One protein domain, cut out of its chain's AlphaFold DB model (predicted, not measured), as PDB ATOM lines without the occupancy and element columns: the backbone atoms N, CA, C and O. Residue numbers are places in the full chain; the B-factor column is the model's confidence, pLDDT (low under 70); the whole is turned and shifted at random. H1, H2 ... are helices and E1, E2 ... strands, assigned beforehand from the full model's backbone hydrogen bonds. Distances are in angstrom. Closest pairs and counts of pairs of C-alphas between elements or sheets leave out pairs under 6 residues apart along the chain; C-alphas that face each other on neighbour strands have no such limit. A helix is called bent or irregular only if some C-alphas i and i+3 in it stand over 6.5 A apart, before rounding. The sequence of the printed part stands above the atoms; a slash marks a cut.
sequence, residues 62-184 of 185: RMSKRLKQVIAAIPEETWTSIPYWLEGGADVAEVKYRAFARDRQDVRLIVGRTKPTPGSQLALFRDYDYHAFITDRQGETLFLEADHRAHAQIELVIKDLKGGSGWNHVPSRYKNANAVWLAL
ATOM      1  N   ARG A  62      -2.145  39.649 -31.662       90.75
ATOM      2  CA  ARG A  62      -3.014  40.778 -32.025       90.75
ATOM      3  C   ARG A  62      -3.749  41.279 -30.789       90.75
ATOM      4  O   ARG A  62      -4.237  40.477 -29.991       90.75
ATOM      5  N   MET A  63      -3.913  42.597 -30.690       92.50
ATOM      6  CA  MET A  63      -4.555  43.255 -29.551       92.50
ATOM      7  C   MET A  63      -6.085  43.063 -29.530       92.50
ATOM      8  O   MET A  63      -6.864  43.973 -29.821       92.50
ATOM      9  N   SER A  64      -6.522  41.847 -29.200       93.00
ATOM     10  CA  SER A  64      -7.935  41.464 -29.087       93.00
ATOM     11  C   SER A  64      -8.585  42.003 -27.809       93.00
ATOM     12  O   SER A  64      -7.901  42.313 -26.836       93.00
ATOM     13  N   LYS A  65      -9.925  42.058 -27.765       94.06
ATOM     14  CA  LYS A  65     -10.668  42.461 -26.553       94.06
ATOM     15  C   LYS A  65     -10.287  41.612 -25.333       94.06
ATOM     16  O   LYS A  65     -10.063  42.161 -24.261       94.06
ATOM     17  N   ARG A  66     -10.155  40.295 -25.519       93.88
ATOM     18  CA  ARG A  66      -9.737  39.357 -24.468       93.88
ATOM     19  C   ARG A  66      -8.323  39.650 -23.977       93.88
ATOM     20  O   ARG A  66      -8.092  39.664 -22.777       93.88
ATOM     21  N   LEU A  67      -7.390  39.901 -24.894       94.88
ATOM     22  CA  LEU A  67      -6.013  40.219 -24.521       94.88
ATOM     23  C   LEU A  67      -5.935  41.543 -23.751       94.88
ATOM     24  O   LEU A  67      -5.264  41.605 -22.733       94.88
ATOM     25  N   LYS A  68      -6.684  42.569 -24.172       95.62
ATOM     26  CA  LYS A  68      -6.764  43.842 -23.437       95.62
ATOM     27  C   LYS A  68      -7.278  43.658 -22.008       95.62
ATOM     28  O   LYS A  68      -6.763  44.298 -21.106       95.62
ATOM     29  N   GLN A  69      -8.258  42.776 -21.798       96.31
ATOM     30  CA  GLN A  69      -8.751  42.446 -20.454       96.31
ATOM     31  C   GLN A  69      -7.690  41.740 -19.608       96.31
ATOM     32  O   GLN A  69      -7.557  42.058 -18.435       96.31
ATOM     33  N   VAL A  70      -6.926  40.817 -20.202       96.88
ATOM     34  CA  VAL A  70      -5.798  40.166 -19.518       96.88
ATOM     35  C   VAL A  70      -4.752  41.202 -19.113       96.88
ATOM     36  O   VAL A  70      -4.352  41.215 -17.959       96.88
ATOM     37  N   ILE A  71      -4.364  42.097 -20.027       96.94
ATOM     38  CA  ILE A  71      -3.376  43.156 -19.769       96.94
ATOM     39  C   ILE A  71      -3.856  44.108 -18.667       96.94
ATOM     40  O   ILE A  71      -3.096  44.420 -17.760       96.94
ATOM     41  N   ALA A  72      -5.120  44.536 -18.713       96.00
ATOM     42  CA  ALA A  72      -5.695  45.433 -17.711       96.00
ATOM     43  C   ALA A  72      -5.800  44.804 -16.310       96.00
ATOM     44  O   ALA A  72      -5.968  45.527 -15.334       96.00
ATOM     45  N   ALA A  73      -5.735  43.474 -16.213       97.50
ATOM     46  CA  ALA A  73      -5.767  42.738 -14.954       97.50
ATOM     47  C   ALA A  73      -4.367  42.404 -14.409       97.50
ATOM     48  O   ALA A  73      -4.279  41.759 -13.367       97.50
ATOM     49  N   ILE A  74      -3.287  42.791 -15.104       97.81
ATOM     50  CA  ILE A  74      -1.916  42.588 -14.619       97.81
ATOM     51  C   ILE A  74      -1.680  43.536 -13.433       97.81
ATOM     52  O   ILE A  74      -1.787  44.751 -13.627       97.81
ATOM     53  N   PRO A  75      -1.353  43.019 -12.234       97.56
ATOM     54  CA  PRO A  75      -1.047  43.855 -11.078       97.56
ATOM     55  C   PRO A  75       0.165  44.759 -11.327       97.56
ATOM     56  O   PRO A  75       1.116  44.346 -11.997       97.56
ATOM     57  N   GLU A  76       0.148  45.977 -10.781       94.94
ATOM     58  CA  GLU A  76       1.190  46.981 -11.036       94.94
ATOM     59  C   GLU A  76       2.584  46.484 -10.603       94.94
ATOM     60  O   GLU A  76       3.570  46.707 -11.295       94.94
ATOM     61  N   GLU A  77       2.655  45.699  -9.530       96.38
ATOM     62  CA  GLU A  77       3.874  45.082  -9.002       96.38
ATOM     63  C   GLU A  77       4.466  43.969  -9.883       96.38
ATOM     64  O   GLU A  77       5.598  43.545  -9.661       96.38
ATOM     65  N   THR A  78       3.717  43.473 -10.875       97.25
ATOM     66  CA  THR A  78       4.225  42.474 -11.837       97.25
ATOM     67  C   THR A  78       5.087  43.138 -12.915       97.25
ATOM     68  O   THR A  78       5.876  42.471 -13.588       97.25
ATOM     69  N   TRP A  79       4.937  44.450 -13.109       97.31
ATOM     70  CA  TRP A  79       5.679  45.190 -14.118       97.31
ATOM     71  C   TRP A  79       7.111  45.448 -13.659       97.31
ATOM     72  O   TRP A  79       7.371  45.968 -12.579       97.31
ATOM     73  N   THR A  80       8.054  45.085 -14.520       96.75
ATOM     74  CA  THR A  80       9.486  45.301 -14.337       96.75
ATOM     75  C   THR A  80       9.959  46.338 -15.341       96.75
ATOM     76  O   THR A  80       9.707  46.193 -16.538       96.75
ATOM     77  N   SER A  81      10.662  47.369 -14.880       95.69
ATOM     78  CA  SER A  81      11.167  48.411 -15.776       95.69
ATOM     79  C   SER A  81      12.177  47.860 -16.781       95.69
ATOM     80  O   SER A  81      12.993  46.996 -16.450       95.69
ATOM     81  N   ILE A  82      12.124  48.361 -18.017       93.88
ATOM     82  CA  ILE A  82      13.054  47.985 -19.084       93.88
ATOM     83  C   ILE A  82      14.275  48.919 -19.016       93.88
ATOM     84  O   ILE A  82      14.173  50.086 -19.399       93.88
ATOM     85  N   PRO A  83      15.455  48.435 -18.576       89.69
ATOM     86  CA  PRO A  83      16.581  49.298 -18.202       89.69
ATOM     87  C   PRO A  83      17.287  49.952 -19.394       89.69
ATOM     88  O   PRO A  83      18.012  50.925 -19.230       89.69
ATOM     89  N   TYR A  84      17.097  49.413 -20.598       83.88
ATOM     90  CA  TYR A  84      17.664  49.962 -21.829       83.88
ATOM     91  C   TYR A  84      16.727  50.978 -22.511       83.88
ATOM     92  O   TYR A  84      16.978  51.397 -23.643       83.88
ATOM     93  N   TRP A  85      15.636  51.360 -21.842       84.81
ATOM     94  CA  TRP A  85      14.733  52.433 -22.250       84.81
ATOM     95  C   TRP A  85      14.991  53.710 -21.441       84.81
ATOM     96  O   TRP A  85      15.764  53.712 -20.486       84.81
ATOM     97  N   LEU A  86      14.328  54.812 -21.810       82.19
ATOM     98  CA  LEU A  86      14.289  55.994 -20.942       82.19
ATOM     99  C   LEU A  86      13.671  55.617 -19.590       82.19
ATOM    100  O   LEU A  86      12.680  54.882 -19.557       82.19
ATOM    101  N   GLU A  87      14.242  56.132 -18.499       80.31
ATOM    102  CA  GLU A  87      13.802  55.831 -17.134       80.31
ATOM    103  C   GLU A  87      12.295  56.079 -16.969       80.31
ATOM    104  O   GLU A  87      11.770  57.133 -17.338       80.31
ATOM    105  N   GLY A  88      11.580  55.065 -16.470       80.19
ATOM    106  CA  GLY A  88      10.124  55.105 -16.308       80.19
ATOM    107  C   GLY A  88       9.333  55.222 -17.619       80.19
ATOM    108  O   GLY A  88       8.151  55.579 -17.584       80.19
ATOM    109  N   GLY A  89       9.971  54.980 -18.767       88.31
ATOM    110  CA  GLY A  89       9.375  55.075 -20.098       88.31
ATOM    111  C   GLY A  89       8.816  53.757 -20.628       88.31
ATOM    112  O   GLY A  89       7.949  53.788 -21.505       88.31
ATOM    113  N   ALA A  90       9.285  52.614 -20.123       94.25
ATOM    114  CA  ALA A  90       8.794  51.305 -20.528       94.25
ATOM    115  C   ALA A  90       8.958  50.243 -19.442       94.25
ATOM    116  O   ALA A  90       9.955  50.234 -18.718       94.25
ATOM    117  N   ASP A  91       8.008  49.313 -19.407       96.62
ATOM    118  CA  ASP A  91       8.010  48.173 -18.496       96.62
ATOM    119  C   ASP A  91       7.600  46.898 -19.233       96.62
ATOM    120  O   ASP A  91       6.917  46.942 -20.261       96.62
ATOM    121  N   VAL A  92       7.978  45.753 -18.678       97.88
ATOM    122  CA  VAL A  92       7.595  44.424 -19.141       97.88
ATOM    123  C   VAL A  92       6.964  43.629 -18.005       97.88
ATOM    124  O   VAL A  92       7.399  43.703 -16.860       97.88
ATOM    125  N   ALA A  93       5.945  42.845 -18.323       98.31
ATOM    126  CA  ALA A  93       5.334  41.887 -17.421       98.31
ATOM    127  C   ALA A  93       5.159  40.542 -18.122       98.31
ATOM    128  O   ALA A  93       5.062  40.447 -19.351       98.31
ATOM    129  N   GLU A  94       5.065  39.492 -17.319       98.25
ATOM    130  CA  GLU A  94       4.761  38.153 -17.786       98.25
ATOM    131  C   GLU A  94       3.568  37.577 -17.039       98.25
ATOM    132  O   GLU A  94       3.490  37.635 -15.815       98.25
ATOM    133  N   VAL A  95       2.661  36.954 -17.789       97.75
ATOM    134  CA  VAL A  95       1.544  36.197 -17.228       97.75
ATOM    135  C   VAL A  95       1.333  34.890 -17.979       97.75
ATOM    136  O   VAL A  95       1.720  34.727 -19.139       97.75
ATOM    137  N   LYS A  96       0.656  33.941 -17.330       96.19
ATOM    138  CA  LYS A  96       0.153  32.741 -18.005       96.19
ATOM    139  C   LYS A  96      -1.025  33.115 -18.897       96.19
ATOM    140  O   LYS A  96      -1.931  33.834 -18.480       96.19
ATOM    141  N   TYR A  97      -1.038  32.599 -20.122       94.88
ATOM    142  CA  TYR A  97      -2.076  32.919 -21.093       94.88
ATOM    143  C   TYR A  97      -2.522  31.706 -21.895       94.88
ATOM    144  O   TYR A  97      -1.736  30.966 -22.483       94.88
ATOM    145  N   ARG A  98      -3.839  31.547 -21.998       93.31
ATOM    146  CA  ARG A  98      -4.471  30.536 -22.844       93.31
ATOM    147  C   ARG A  98      -4.651  31.080 -24.263       93.31
ATOM    148  O   ARG A  98      -5.704  31.655 -24.572       93.31
ATOM    149  N   ALA A  99      -3.632  30.890 -25.103       90.31
ATOM    150  CA  ALA A  99      -3.531  31.478 -26.442       90.31
ATOM    151  C   ALA A  99      -4.687  31.110 -27.382       90.31
ATOM    152  O   ALA A  99      -5.269  32.001 -28.004       90.31
ATOM    153  N   PHE A 100      -5.065  29.829 -27.448       90.62
ATOM    154  CA  PHE A 100      -6.153  29.365 -28.304       90.62
ATOM    155  C   PHE A 100      -7.257  28.677 -27.494       90.62
ATOM    156  O   PHE A 100      -7.024  28.042 -26.464       90.62
ATOM    157  N   ALA A 101      -8.500  28.794 -27.967       85.50
ATOM    158  CA  ALA A 101      -9.635  28.111 -27.351       85.50
ATOM    159  C   ALA A 101      -9.394  26.592 -27.329       85.50
ATOM    160  O   ALA A 101      -8.917  26.043 -28.322       85.50
ATOM    161  N   ARG A 102      -9.761  25.925 -26.226       85.25
ATOM    162  CA  ARG A 102      -9.573  24.476 -25.986       85.25
ATOM    163  C   ARG A 102      -8.124  23.999 -25.852       85.25
ATOM    164  O   ARG A 102      -7.895  22.794 -25.774       85.25
ATOM    165  N   ASP A 103      -7.146  24.901 -25.799       86.44
ATOM    166  CA  ASP A 103      -5.815  24.509 -25.334       86.44
ATOM    167  C   ASP A 103      -5.897  23.962 -23.908       86.44
ATOM    168  O   ASP A 103      -6.711  24.426 -23.110       86.44
ATOM    169  N   ARG A 104      -5.073  22.959 -23.602       80.31
ATOM    170  CA  ARG A 104      -5.023  22.315 -22.279       80.31
ATOM    171  C   ARG A 104      -3.954  22.909 -21.365       80.31
ATOM    172  O   ARG A 104      -3.976  22.649 -20.170       80.31
ATOM    173  N   GLN A 105      -3.038  23.685 -21.932       83.38
ATOM    174  CA  GLN A 105      -1.910  24.284 -21.233       83.38
ATOM    175  C   GLN A 105      -1.832  25.767 -21.576       83.38
ATOM    176  O   GLN A 105      -2.202  26.183 -22.680       83.38
ATOM    177  N   ASP A 106      -1.376  26.547 -20.607       91.88
ATOM    178  CA  ASP A 106      -1.086  27.959 -20.804       91.88
ATOM    179  C   ASP A 106       0.327  28.118 -21.362       91.88
ATOM    180  O   ASP A 106       1.217  27.316 -21.084       91.88
ATOM    181  N   VAL A 107       0.517  29.171 -22.148       93.00
ATOM    182  CA  VAL A 107       1.830  29.627 -22.612       93.00
ATOM    183  C   VAL A 107       2.240  30.870 -21.832       93.00
ATOM    184  O   VAL A 107       1.401  31.505 -21.182       93.00
ATOM    185  N   ARG A 108       3.518  31.242 -21.913       97.19
ATOM    186  CA  ARG A 108       3.989  32.528 -21.394       97.19
ATOM    187  C   ARG A 108       3.484  33.623 -22.327       97.19
ATOM    188  O   ARG A 108       3.670  33.522 -23.540       97.19
ATOM    189  N   LEU A 109       2.830  34.637 -21.778       97.88
ATOM    190  CA  LEU A 109       2.522  35.885 -22.465       97.88
ATOM    191  C   LEU A 109       3.410  36.962 -21.868       97.88
ATOM    192  O   LEU A 109       3.249  37.317 -20.704       97.88
ATOM    193  N   ILE A 110       4.314  37.474 -22.690       98.25
ATOM    194  CA  ILE A 110       5.166  38.600 -22.337       98.25
ATOM    195  C   ILE A 110       4.523  39.848 -22.927       98.25
ATOM    196  O   ILE A 110       4.209  39.890 -24.122       98.25
ATOM    197  N   VAL A 111       4.280  40.834 -22.072       98.00
ATOM    198  CA  VAL A 111       3.639  42.102 -22.410       98.00
ATOM    199  C   VAL A 111       4.613  43.210 -22.077       98.00
ATOM    200  O   VAL A 111       5.002  43.348 -20.925       98.00
ATOM    201  N   GLY A 112       4.976  44.019 -23.060       96.38
ATOM    202  CA  GLY A 112       5.646  45.279 -22.802       96.38
ATOM    203  C   GLY A 112       4.679  46.447 -22.957       96.38
ATOM    204  O   GLY A 112       3.766  46.429 -23.793       96.38
ATOM    205  N   ARG A 113       4.885  47.473 -22.141       95.38
ATOM    206  CA  ARG A 113       4.161  48.739 -22.194       95.38
ATOM    207  C   ARG A 113       5.155  49.883 -22.341       95.38
ATOM    208  O   ARG A 113       6.224  49.850 -21.742       95.38
ATOM    209  N   THR A 114       4.816  50.884 -23.139       93.25
ATOM    210  CA  THR A 114       5.638  52.083 -23.342       93.25
ATOM    211  C   THR A 114       4.780  53.314 -23.146       93.25
ATOM    212  O   THR A 114       3.668  53.363 -23.677       93.25
ATOM    213  N   LYS A 115       5.277  54.317 -22.422       89.19
ATOM    214  CA  LYS A 115       4.581  55.602 -22.341       89.19
ATOM    215  C   LYS A 115       4.552  56.253 -23.726       89.19
ATOM    216  O   LYS A 115       5.557  56.190 -24.442       89.19
ATOM    217  N   PRO A 116       3.428  56.867 -24.126       83.62
ATOM    218  CA  PRO A 116       3.375  57.611 -25.371       83.62
ATOM    219  C   PRO A 116       4.351  58.787 -25.319       83.62
ATOM    220  O   PRO A 116       4.659  59.323 -24.252       83.62
ATOM    221  N   THR A 117       4.820  59.215 -26.491       80.06
ATOM    222  CA  THR A 117       5.726  60.360 -26.600       80.06
ATOM    223  C   THR A 117       5.094  61.591 -25.938       80.06
ATOM    224  O   THR A 117       3.955  61.937 -26.293       80.06
ATOM    225  N   PRO A 118       5.800  62.271 -25.011       75.88
ATOM    226  CA  PRO A 118       5.301  63.488 -24.381       75.88
ATOM    227  C   PRO A 118       4.875  64.528 -25.425       75.88
ATOM    228  O   PRO A 118       5.588  64.767 -26.399       75.88
ATOM    229  N   GLY A 119       3.694  65.123 -25.247       74.69
ATOM    230  CA  GLY A 119       3.129  66.104 -26.185       74.69
ATOM    231  C   GLY A 119       2.455  65.516 -27.432       74.69
ATOM    232  O   GLY A 119       1.924  66.271 -28.246       74.69
ATOM    233  N   SER A 120       2.419  64.190 -27.594       78.56
ATOM    234  CA  SER A 120       1.597  63.561 -28.635       78.56
ATOM    235  C   SER A 120       0.102  63.640 -28.302       78.56
ATOM    236  O   SER A 120      -0.292  63.602 -27.137       78.56
ATOM    237  N   GLN A 121      -0.760  63.674 -29.327       73.31
ATOM    238  CA  GLN A 121      -2.218  63.608 -29.132       73.31
ATOM    239  C   GLN A 121      -2.651  62.329 -28.392       73.31
ATOM    240  O   GLN A 121      -3.651  62.339 -27.683       73.31
ATOM    241  N   LEU A 122      -1.894  61.236 -28.525       71.31
ATOM    242  CA  LEU A 122      -2.165  59.965 -27.845       71.31
ATOM    243  C   LEU A 122      -1.963  60.053 -26.328       71.31
ATOM    244  O   LEU A 122      -2.723  59.427 -25.592       71.31
ATOM    245  N   ALA A 123      -1.012  60.873 -25.867       73.31
ATOM    246  CA  ALA A 123      -0.750  61.089 -24.445       73.31
ATOM    247  C   ALA A 123      -1.931  61.742 -23.699       73.31
ATOM    248  O   ALA A 123      -1.974  61.701 -22.476       73.31
ATOM    249  N   LEU A 124      -2.908  62.313 -24.417       69.31
ATOM    250  CA  LEU A 124      -4.140  62.860 -23.833       69.31
ATOM    251  C   LEU A 124      -5.192  61.786 -23.510       69.31
ATOM    252  O   LEU A 124      -6.136  62.062 -22.774       69.31
ATOM    253  N   PHE A 125      -5.071  60.583 -24.082       75.06
ATOM    254  CA  PHE A 125      -6.117  59.553 -24.024       75.06
ATOM    255  C   PHE A 125      -5.636  58.190 -23.522       75.06
ATOM    256  O   PHE A 125      -6.468  57.304 -23.309       75.06
ATOM    257  N   ARG A 126      -4.321  57.973 -23.401       77.19
ATOM    258  CA  ARG A 126      -3.734  56.700 -22.965       77.19
ATOM    259  C   ARG A 126      -2.454  56.921 -22.179       77.19
ATOM    260  O   ARG A 126      -1.603  57.689 -22.607       77.19
ATOM    261  N   ASP A 127      -2.292  56.147 -21.113       82.25
ATOM    262  CA  ASP A 127      -1.069  56.150 -20.303       82.25
ATOM    263  C   ASP A 127       0.046  55.306 -20.932       82.25
ATOM    264  O   ASP A 127       1.227  55.608 -20.775       82.25
ATOM    265  N   TYR A 128      -0.330  54.258 -21.677       89.75
ATOM    266  CA  TYR A 128       0.603  53.311 -22.279       89.75
ATOM    267  C   TYR A 128       0.122  52.764 -23.626       89.75
ATOM    268  O   TYR A 128      -1.068  52.490 -23.828       89.75
ATOM    269  N   ASP A 129       1.086  52.504 -24.504       91.00
ATOM    270  CA  ASP A 129       0.951  51.613 -25.650       91.00
ATOM    271  C   ASP A 129       1.472  50.221 -25.294       91.00
ATOM    272  O   ASP A 129       2.538  50.072 -24.700       91.00
ATOM    273  N   TYR A 130       0.714  49.192 -25.670       93.31
ATOM    274  CA  TYR A 130       1.006  47.806 -25.312       93.31
ATOM    275  C   TYR A 130       1.421  46.990 -26.530       93.31
ATOM    276  O   TYR A 130       0.786  47.048 -27.586       93.31
ATOM    277  N   HIS A 131       2.423  46.143 -26.341       93.44
ATOM    278  CA  HIS A 131       2.812  45.095 -27.272       93.44
ATOM    279  C   HIS A 131       2.926  43.779 -26.508       93.44
ATOM    280  O   HIS A 131       3.317  43.757 -25.347       93.44
ATOM    281  N   ALA A 132       2.548  42.669 -27.136       96.56
ATOM    282  CA  ALA A 132       2.570  41.383 -26.457       96.56
ATOM    283  C   ALA A 132       2.865  40.239 -27.417       96.56
ATOM    284  O   ALA A 132       2.397  40.241 -28.561       96.56
ATOM    285  N   PHE A 133       3.576  39.230 -26.934       97.25
ATOM    286  CA  PHE A 133       3.873  38.011 -27.674       97.25
ATOM    287  C   PHE A 133       3.771  36.787 -26.767       97.25
ATOM    288  O   PHE A 133       3.950  36.872 -25.552       97.25
ATOM    289  N   ILE A 134       3.452  35.641 -27.365       96.75
ATOM    290  CA  ILE A 134       3.488  34.356 -26.666       96.75
ATOM    291  C   ILE A 134       4.808  33.646 -26.922       96.75
ATOM    292  O   ILE A 134       5.349  33.743 -28.025       96.75
ATOM    293  N   THR A 135       5.293  32.890 -25.943       95.81
ATOM    294  CA  THR A 135       6.474  32.041 -26.107       95.81
ATOM    295  C   THR A 135       6.401  30.772 -25.258       95.81
ATOM    296  O   THR A 135       5.750  30.738 -24.212       95.81
ATOM    297  N   ASP A 136       7.053  29.712 -25.734       93.50
ATOM    298  CA  ASP A 136       7.317  28.470 -24.998       93.50
ATOM    299  C   ASP A 136       8.782  28.366 -24.523       93.50
ATOM    300  O   ASP A 136       9.173  27.374 -23.904       93.50
ATOM    301  N   ARG A 137       9.595  29.397 -24.791       93.62
ATOM    302  CA  ARG A 137      10.994  29.468 -24.360       93.62
ATOM    303  C   ARG A 137      11.089  29.609 -22.852       93.62
ATOM    304  O   ARG A 137      10.272  30.279 -22.220       93.62
ATOM    305  N   GLN A 138      12.137  29.019 -22.294       92.75
ATOM    306  CA  GLN A 138      12.572  29.273 -20.924       92.75
ATOM    307  C   GLN A 138      13.562  30.444 -20.905       92.75
ATOM    308  O   GLN A 138      14.203  30.728 -21.916       92.75
ATOM    309  N   GLY A 139      13.664  31.135 -19.771       93.88
ATOM    310  CA  GLY A 139      14.574  32.270 -19.593       93.88
ATOM    311  C   GLY A 139      13.895  33.502 -19.007       93.88
ATOM    312  O   GLY A 139      12.674  33.526 -18.833       93.88
ATOM    313  N   GLU A 140      14.701  34.512 -18.702       96.31
ATOM    314  CA  GLU A 140      14.261  35.754 -18.067       96.31
ATOM    315  C   GLU A 140      13.365  36.587 -18.988       96.31
ATOM    316  O   GLU A 140      13.621  36.716 -20.186       96.31
ATOM    317  N   THR A 141      12.318  37.184 -18.418       96.50
ATOM    318  CA  THR A 141      11.324  37.973 -19.159       96.50
ATOM    319  C   THR A 141      11.960  39.146 -19.906       96.50
ATOM    320  O   THR A 141      11.654  39.343 -21.080       96.50
ATOM    321  N   LEU A 142      12.887  39.877 -19.270       95.12
ATOM    322  CA  LEU A 142      13.609  40.997 -19.893       95.12
ATOM    323  C   LEU A 142      14.438  40.552 -21.101       95.12
ATOM    324  O   LEU A 142      14.411  41.200 -22.145       95.12
ATOM    325  N   PHE A 143      15.140  39.424 -20.983       94.56
ATOM    326  CA  PHE A 143      15.914  38.874 -22.093       94.56
ATOM    327  C   PHE A 143      15.008  38.464 -23.259       94.56
ATOM    328  O   PHE A 143      15.288  38.787 -24.412       94.56
ATOM    329  N   LEU A 144      13.909  37.764 -22.969       95.38
ATOM    330  CA  LEU A 144      12.981  37.296 -23.997       95.38
ATOM    331  C   LEU A 144      12.253  38.447 -24.694       95.38
ATOM    332  O   LEU A 144      12.012  38.362 -25.897       95.38
ATOM    333  N   GLU A 145      11.907  39.510 -23.967       94.56
ATOM    334  CA  GLU A 145      11.331  40.724 -24.548       94.56
ATOM    335  C   GLU A 145      12.330  41.423 -25.474       94.56
ATOM    336  O   GLU A 145      12.001  41.639 -26.643       94.56
ATOM    337  N   ALA A 146      13.563  41.658 -25.019       92.25
ATOM    338  CA  ALA A 146      14.611  42.271 -25.832       92.25
ATOM    339  C   ALA A 146      14.923  41.450 -27.096       92.25
ATOM    340  O   ALA A 146      15.019  41.990 -28.203       92.25
ATOM    341  N   ASP A 147      15.030  40.126 -26.961       91.31
ATOM    342  CA  ASP A 147      15.293  39.227 -28.085       91.31
ATOM    343  C   ASP A 147      14.106  39.152 -29.059       91.31
ATOM    344  O   ASP A 147      14.294  39.106 -30.278       91.31
ATOM    345  N   HIS A 148      12.863  39.186 -28.571       89.94
ATOM    346  CA  HIS A 148      11.703  39.264 -29.461       89.94
ATOM    347  C   HIS A 148      11.644  40.611 -30.186       89.94
ATOM    348  O   HIS A 148      11.398  40.649 -31.392       89.94
ATOM    349  N   ARG A 149      11.949  41.712 -29.494       84.69
ATOM    350  CA  ARG A 149      12.020  43.059 -30.073       84.69
ATOM    351  C   ARG A 149      13.058  43.154 -31.195       84.69
ATOM    352  O   ARG A 149      12.802  43.797 -32.215       84.69
ATOM    353  N   ALA A 150      14.184  42.451 -31.066       81.31
ATOM    354  CA  ALA A 150      15.206  42.366 -32.110       81.31
ATOM    355  C   ALA A 150      14.710  41.714 -33.421       81.31
ATOM    356  O   ALA A 150      15.376  41.839 -34.449       81.31
ATOM    357  N   HIS A 151      13.524  41.086 -33.447       68.88
ATOM    358  CA  HIS A 151      12.910  40.606 -34.690       68.88
ATOM    359  C   HIS A 151      12.690  41.726 -35.721       68.88
ATOM    360  O   HIS A 151      12.692  41.434 -36.911       68.88
ATOM    361  N   ALA A 152      12.594  43.001 -35.315       60.62
ATOM    362  CA  ALA A 152      12.504  44.140 -36.240       60.62
ATOM    363  C   ALA A 152      13.656  44.200 -37.272       60.62
ATOM    364  O   ALA A 152      13.502  44.791 -38.338       60.62
ATOM    365  N   GLN A 153      14.785  43.525 -37.021       65.81
ATOM    366  CA  GLN A 153      15.865  43.378 -38.004       65.81
ATOM    367  C   GLN A 153      15.419  42.653 -39.285       65.81
ATOM    368  O   GLN A 153      15.930  42.954 -40.363       65.81
ATOM    369  N   ILE A 154      14.430  41.750 -39.215       68.38
ATOM    370  CA  ILE A 154      13.923  41.078 -40.418       68.38
ATOM    371  C   ILE A 154      13.264  42.064 -41.381       68.38
ATOM    372  O   ILE A 154      13.298  41.854 -42.587       68.38
ATOM    373  N   GLU A 155      12.682  43.154 -40.873       71.00
ATOM    374  CA  GLU A 155      12.043  44.165 -41.713       71.00
ATOM    375  C   GLU A 155      13.081  44.932 -42.535       71.00
ATOM    376  O   GLU A 155      12.825  45.237 -43.700       71.00
ATOM    377  N   LEU A 156      14.272  45.165 -41.972       69.44
ATOM    378  CA  LEU A 156      15.410  45.737 -42.692       69.44
ATOM    379  C   LEU A 156      15.941  44.765 -43.749       69.44
ATOM    380  O   LEU A 156      16.086  45.159 -44.900       69.44
ATOM    381  N   VAL A 157      16.098  43.481 -43.414       72.00
ATOM    382  CA  VAL A 157      16.492  42.449 -44.394       72.00
ATOM    383  C   VAL A 157      15.469  42.339 -45.528       72.00
ATOM    384  O   VAL A 157      15.841  42.272 -46.693       72.00
ATOM    385  N   ILE A 158      14.169  42.360 -45.221       70.12
ATOM    386  CA  ILE A 158      13.104  42.342 -46.234       70.12
ATOM    387  C   ILE A 158      13.139  43.621 -47.079       70.12
ATOM    388  O   ILE A 158      12.886  43.559 -48.284       70.12
ATOM    389  N   LYS A 159      13.421  44.780 -46.475       72.94
ATOM    390  CA  LYS A 159      13.565  46.051 -47.192       72.94
ATOM    391  C   LYS A 159      14.752  46.009 -48.151       72.94
ATOM    392  O   LYS A 159      14.582  46.397 -49.304       72.94
ATOM    393  N   ASP A 160      15.894  45.496 -47.713       74.06
ATOM    394  CA  ASP A 160      17.093  45.350 -48.540       74.06
ATOM    395  C   ASP A 160      16.888  44.308 -49.638       74.06
ATOM    396  O   ASP A 160      17.232  44.550 -50.789       74.06
ATOM    397  N   LEU A 161      16.218  43.198 -49.339       68.56
ATOM    398  CA  LEU A 161      15.841  42.211 -50.345       68.56
ATOM    399  C   LEU A 161      14.953  42.841 -51.430       68.56
ATOM    400  O   LEU A 161      15.190  42.662 -52.623       68.56
ATOM    401  N   LYS A 162      13.950  43.633 -51.023       64.75
ATOM    402  CA  LYS A 162      13.032  44.337 -51.934       64.75
ATOM    403  C   LYS A 162      13.725  45.415 -52.766       64.75
ATOM    404  O   LYS A 162      13.515  45.476 -53.976       64.75
ATOM    405  N   GLY A 163      14.496  46.282 -52.112       67.44
ATOM    406  CA  GLY A 163      15.082  47.483 -52.706       67.44
ATOM    407  C   GLY A 163      16.476  47.285 -53.299       67.44
ATOM    408  O   GLY A 163      16.757  47.828 -54.361       67.44
ATOM    409  N   GLY A 164      17.330  46.507 -52.637       62.72
ATOM    410  CA  GLY A 164      18.720  46.254 -53.021       62.72
ATOM    411  C   GLY A 164      18.893  45.090 -54.000       62.72
ATOM    412  O   GLY A 164      19.693  45.195 -54.922       62.72
ATOM    413  N   SER A 165      18.108  44.015 -53.866       61.38
ATOM    414  CA  SER A 165      18.209  42.823 -54.734       61.38
ATOM    415  C   SER A 165      17.231  42.826 -55.922       61.38
ATOM    416  O   SER A 165      17.011  41.792 -56.549       61.38
ATOM    417  N   GLY A 166      16.591  43.963 -56.228       62.69
ATOM    418  CA  GLY A 166      15.718  44.116 -57.404       62.69
ATOM    419  C   GLY A 166      14.375  43.375 -57.338       62.69
ATOM    420  O   GLY A 166      13.651  43.328 -58.329       62.69
ATOM    421  N   TRP A 167      13.990  42.832 -56.180       65.31
ATOM    422  CA  TRP A 167      12.758  42.044 -56.002       65.31
ATOM    423  C   TRP A 167      11.455  42.809 -56.241       65.31
ATOM    424  O   TRP A 167      10.412  42.188 -56.450       65.31
ATOM    425  N   ASN A 168      11.491  44.142 -56.241       67.75
ATOM    426  CA  ASN A 168      10.363  44.947 -56.712       67.75
ATOM    427  C   ASN A 168      10.029  44.677 -58.198       67.75
ATOM    428  O   ASN A 168       8.929  45.005 -58.642       67.75
ATOM    429  N   HIS A 169      10.937  44.036 -58.949       72.31
ATOM    430  CA  HIS A 169      10.803  43.696 -60.363       72.31
ATOM    431  C   HIS A 169      11.193  42.234 -60.622       72.31
ATOM    432  O   HIS A 169      12.277  41.932 -61.116       72.31
ATOM    433  N   VAL A 170      10.291  41.300 -60.306       73.62
ATOM    434  CA  VAL A 170      10.492  39.888 -60.669       73.62
ATOM    435  C   VAL A 170      10.600  39.720 -62.196       73.62
ATOM    436  O   VAL A 170       9.787  40.287 -62.929       73.62
ATOM    437  N   PRO A 171      11.562  38.923 -62.699       80.25
ATOM    438  CA  PRO A 171      11.901  38.878 -64.126       80.25
ATOM    439  C   PRO A 171      10.872  38.132 -64.985       80.25
ATOM    440  O   PRO A 171      10.939  38.168 -66.213       80.25
ATOM    441  N   SER A 172       9.919  37.425 -64.368       81.38
ATOM    442  CA  SER A 172       8.909  36.646 -65.075       81.38
ATOM    443  C   SER A 172       7.535  36.728 -64.416       81.38
ATOM    444  O   SER A 172       7.397  36.839 -63.199       81.38
ATOM    445  N   ARG A 173       6.480  36.566 -65.222       79.94
ATOM    446  CA  ARG A 173       5.120  36.284 -64.728       79.94
ATOM    447  C   ARG A 173       4.960  34.842 -64.234       79.94
ATOM    448  O   ARG A 173       3.983  34.526 -63.559       79.94
ATOM    449  N   TYR A 174       5.891  33.950 -64.590       80.06
ATOM    450  CA  TYR A 174       5.835  32.541 -64.222       80.06
ATOM    451  C   TYR A 174       6.512  32.301 -62.876       80.06
ATOM    452  O   TYR A 174       7.719  32.447 -62.699       80.06
ATOM    453  N   LYS A 175       5.704  31.840 -61.931       73.56
ATOM    454  CA  LYS A 175       6.070  31.584 -60.540       73.56
ATOM    455  C   LYS A 175       7.281  30.658 -60.356       73.56
ATOM    456  O   LYS A 175       8.139  30.939 -59.523       73.56
ATOM    457  N   ASN A 176       7.356  29.575 -61.132       79.88
ATOM    458  CA  ASN A 176       8.463  28.617 -61.048       79.88
ATOM    459  C   ASN A 176       9.762  29.192 -61.629       79.88
ATOM    460  O   ASN A 176      10.827  28.939 -61.077       79.88
ATOM    461  N   ALA A 177       9.676  30.015 -62.680       79.31
ATOM    462  CA  ALA A 177      10.840  30.696 -63.243       79.31
ATOM    463  C   ALA A 177      11.450  31.671 -62.224       79.31
ATOM    464  O   ALA A 177      12.657  31.660 -62.007       79.31
ATOM    465  N   ASN A 178      10.605  32.429 -61.516       79.38
ATOM    466  CA  ASN A 178      11.063  33.309 -60.438       79.38
ATOM    467  C   ASN A 178      11.674  32.534 -59.262       79.38
ATOM    468  O   ASN A 178      12.614  33.020 -58.647       79.38
ATOM    469  N   ALA A 179      11.170  31.335 -58.944       77.44
ATOM    470  CA  ALA A 179      11.728  30.510 -57.871       77.44
ATOM    471  C   ALA A 179      13.140  29.989 -58.192       77.44
ATOM    472  O   ALA A 179      13.972  29.929 -57.294       77.44
ATOM    473  N   VAL A 180      13.413  29.632 -59.454       79.31
ATOM    474  CA  VAL A 180      14.755  29.218 -59.901       79.31
ATOM    475  C   VAL A 180      15.695  30.413 -59.968       79.31
ATOM    476  O   VAL A 180      16.801  30.327 -59.450       79.31
ATOM    477  N   TRP A 181      15.247  31.531 -60.551       79.44
ATOM    478  CA  TRP A 181      16.020  32.774 -60.572       79.44
ATOM    479  C   TRP A 181      16.479  33.160 -59.165       79.44
ATOM    480  O   TRP A 181      17.643  33.482 -58.976       79.44
ATOM    481  N   LEU A 182      15.597  33.010 -58.173       72.69
ATOM    482  CA  LEU A 182      15.910  33.315 -56.785       72.69
ATOM    483  C   LEU A 182      17.032  32.472 -56.176       72.69
ATOM    484  O   LEU A 182      17.723  32.937 -55.284       72.69
ATOM    485  N   ALA A 183      17.211  31.237 -56.630       72.88
ATOM    486  CA  ALA A 183      18.301  30.399 -56.147       72.88
ATOM    487  C   ALA A 183      19.670  30.799 -56.734       72.88
ATOM    488  O   ALA A 183      20.683  30.254 -56.306       72.88
ATOM    489  N   LEU A 184      19.697  31.691 -57.734       68.00
ATOM    490  CA  LEU A 184      20.893  32.074 -58.492       68.00
ATOM    491  C   LEU A 184      21.397  33.494 -58.192       68.00
ATOM    492  O   LEU A 184      22.486  33.832 -58.653       68.00
TER     493      LEU A 184
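What this domain is: This is residues 62 to 184 of the 185 residues of the protein "Transposase DDE domain protein" of Acidithrix ferrooxidans (UniProt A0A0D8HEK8). A small, strongly twisted sheet of three strands, E1 to E3, has short helix H1 over one face and the first part of long helix H3 across the other. H3 then runs on beyond the sheet as an arm, residues 150 to 157 sticking out, and beyond it the chain reaches a small far end with H4. The 123 printed residues hold four named helices and three named strands in the order H1 E1 E2 H2 E3 H3 H4; the antiparallel sheet has the order E1, E2, E3, and the class is mixed, helices and strands. The whole is loose, with a radius of gyration of the C-alphas of 19.7 A and spans of 56 by 44 by 28 A.

Where its parts are: H1, residues 65 to 72, begins with C-alpha 65 at (-10.668, 42.461, -26.553). E1, residues 90 to 97, is 21.4 A long; E2, residues 107 to 114, is 22.8 A. H2 is residues 121 to 124, and E3, residues 129 to 135, is 20.3 A long. H3, residues 141 to 163, covers 35.1 A, from C-alpha 141 at (11.324, 37.973, -19.159). H4, residues 175 to 182, ends with C-alpha 182 at (15.910, 33.315, -56.785).

How they stand to each other: E1 and E2 form a hairpin, with N 93 and O 111 2.8 A apart, within hydrogen-bond range. E2 and E3 are antiparallel neighbours, N 112 and O 131 at 2.8 A, within range too. Residues 80 to 81 pair antiparallel with residues 91 to 92 of E1. H1 is on the sheet at a height of 8.6 A, only just over E2 with 3 C-alphas; its closest C-alphas to E2 are Ile 71 and Val 111, 7.6 A. H3 is on the opposite face, across the strands at 76 degrees to E3 on the local plane; the C-alphas of Glu 94 and Thr 141, the closest of E1 and H3, are 6.7 A apart. H3 is neither bent nor irregular, but only just: C-alphas 149 and 152 are 6.3 A apart. H2 is not on the sheet, and H4 is apart from H3 and from the strands. In H1 and H4 every O i to N i+4 pair is within hydrogen-bond range, in H3 13 of 19; H2 is too short for one.

The domain as a whole: The C-alphas farthest apart, Glu 77 and Ser 172, are 56.9 A apart. The printed part has no cut. The links H1 to E1, 17 residues, and H3 to H4, 11 residues, are long. Mean pLDDT of the printed part is 85.5; under 70 are residues 124, 151 to 154, 156, 161 to 168 and 184.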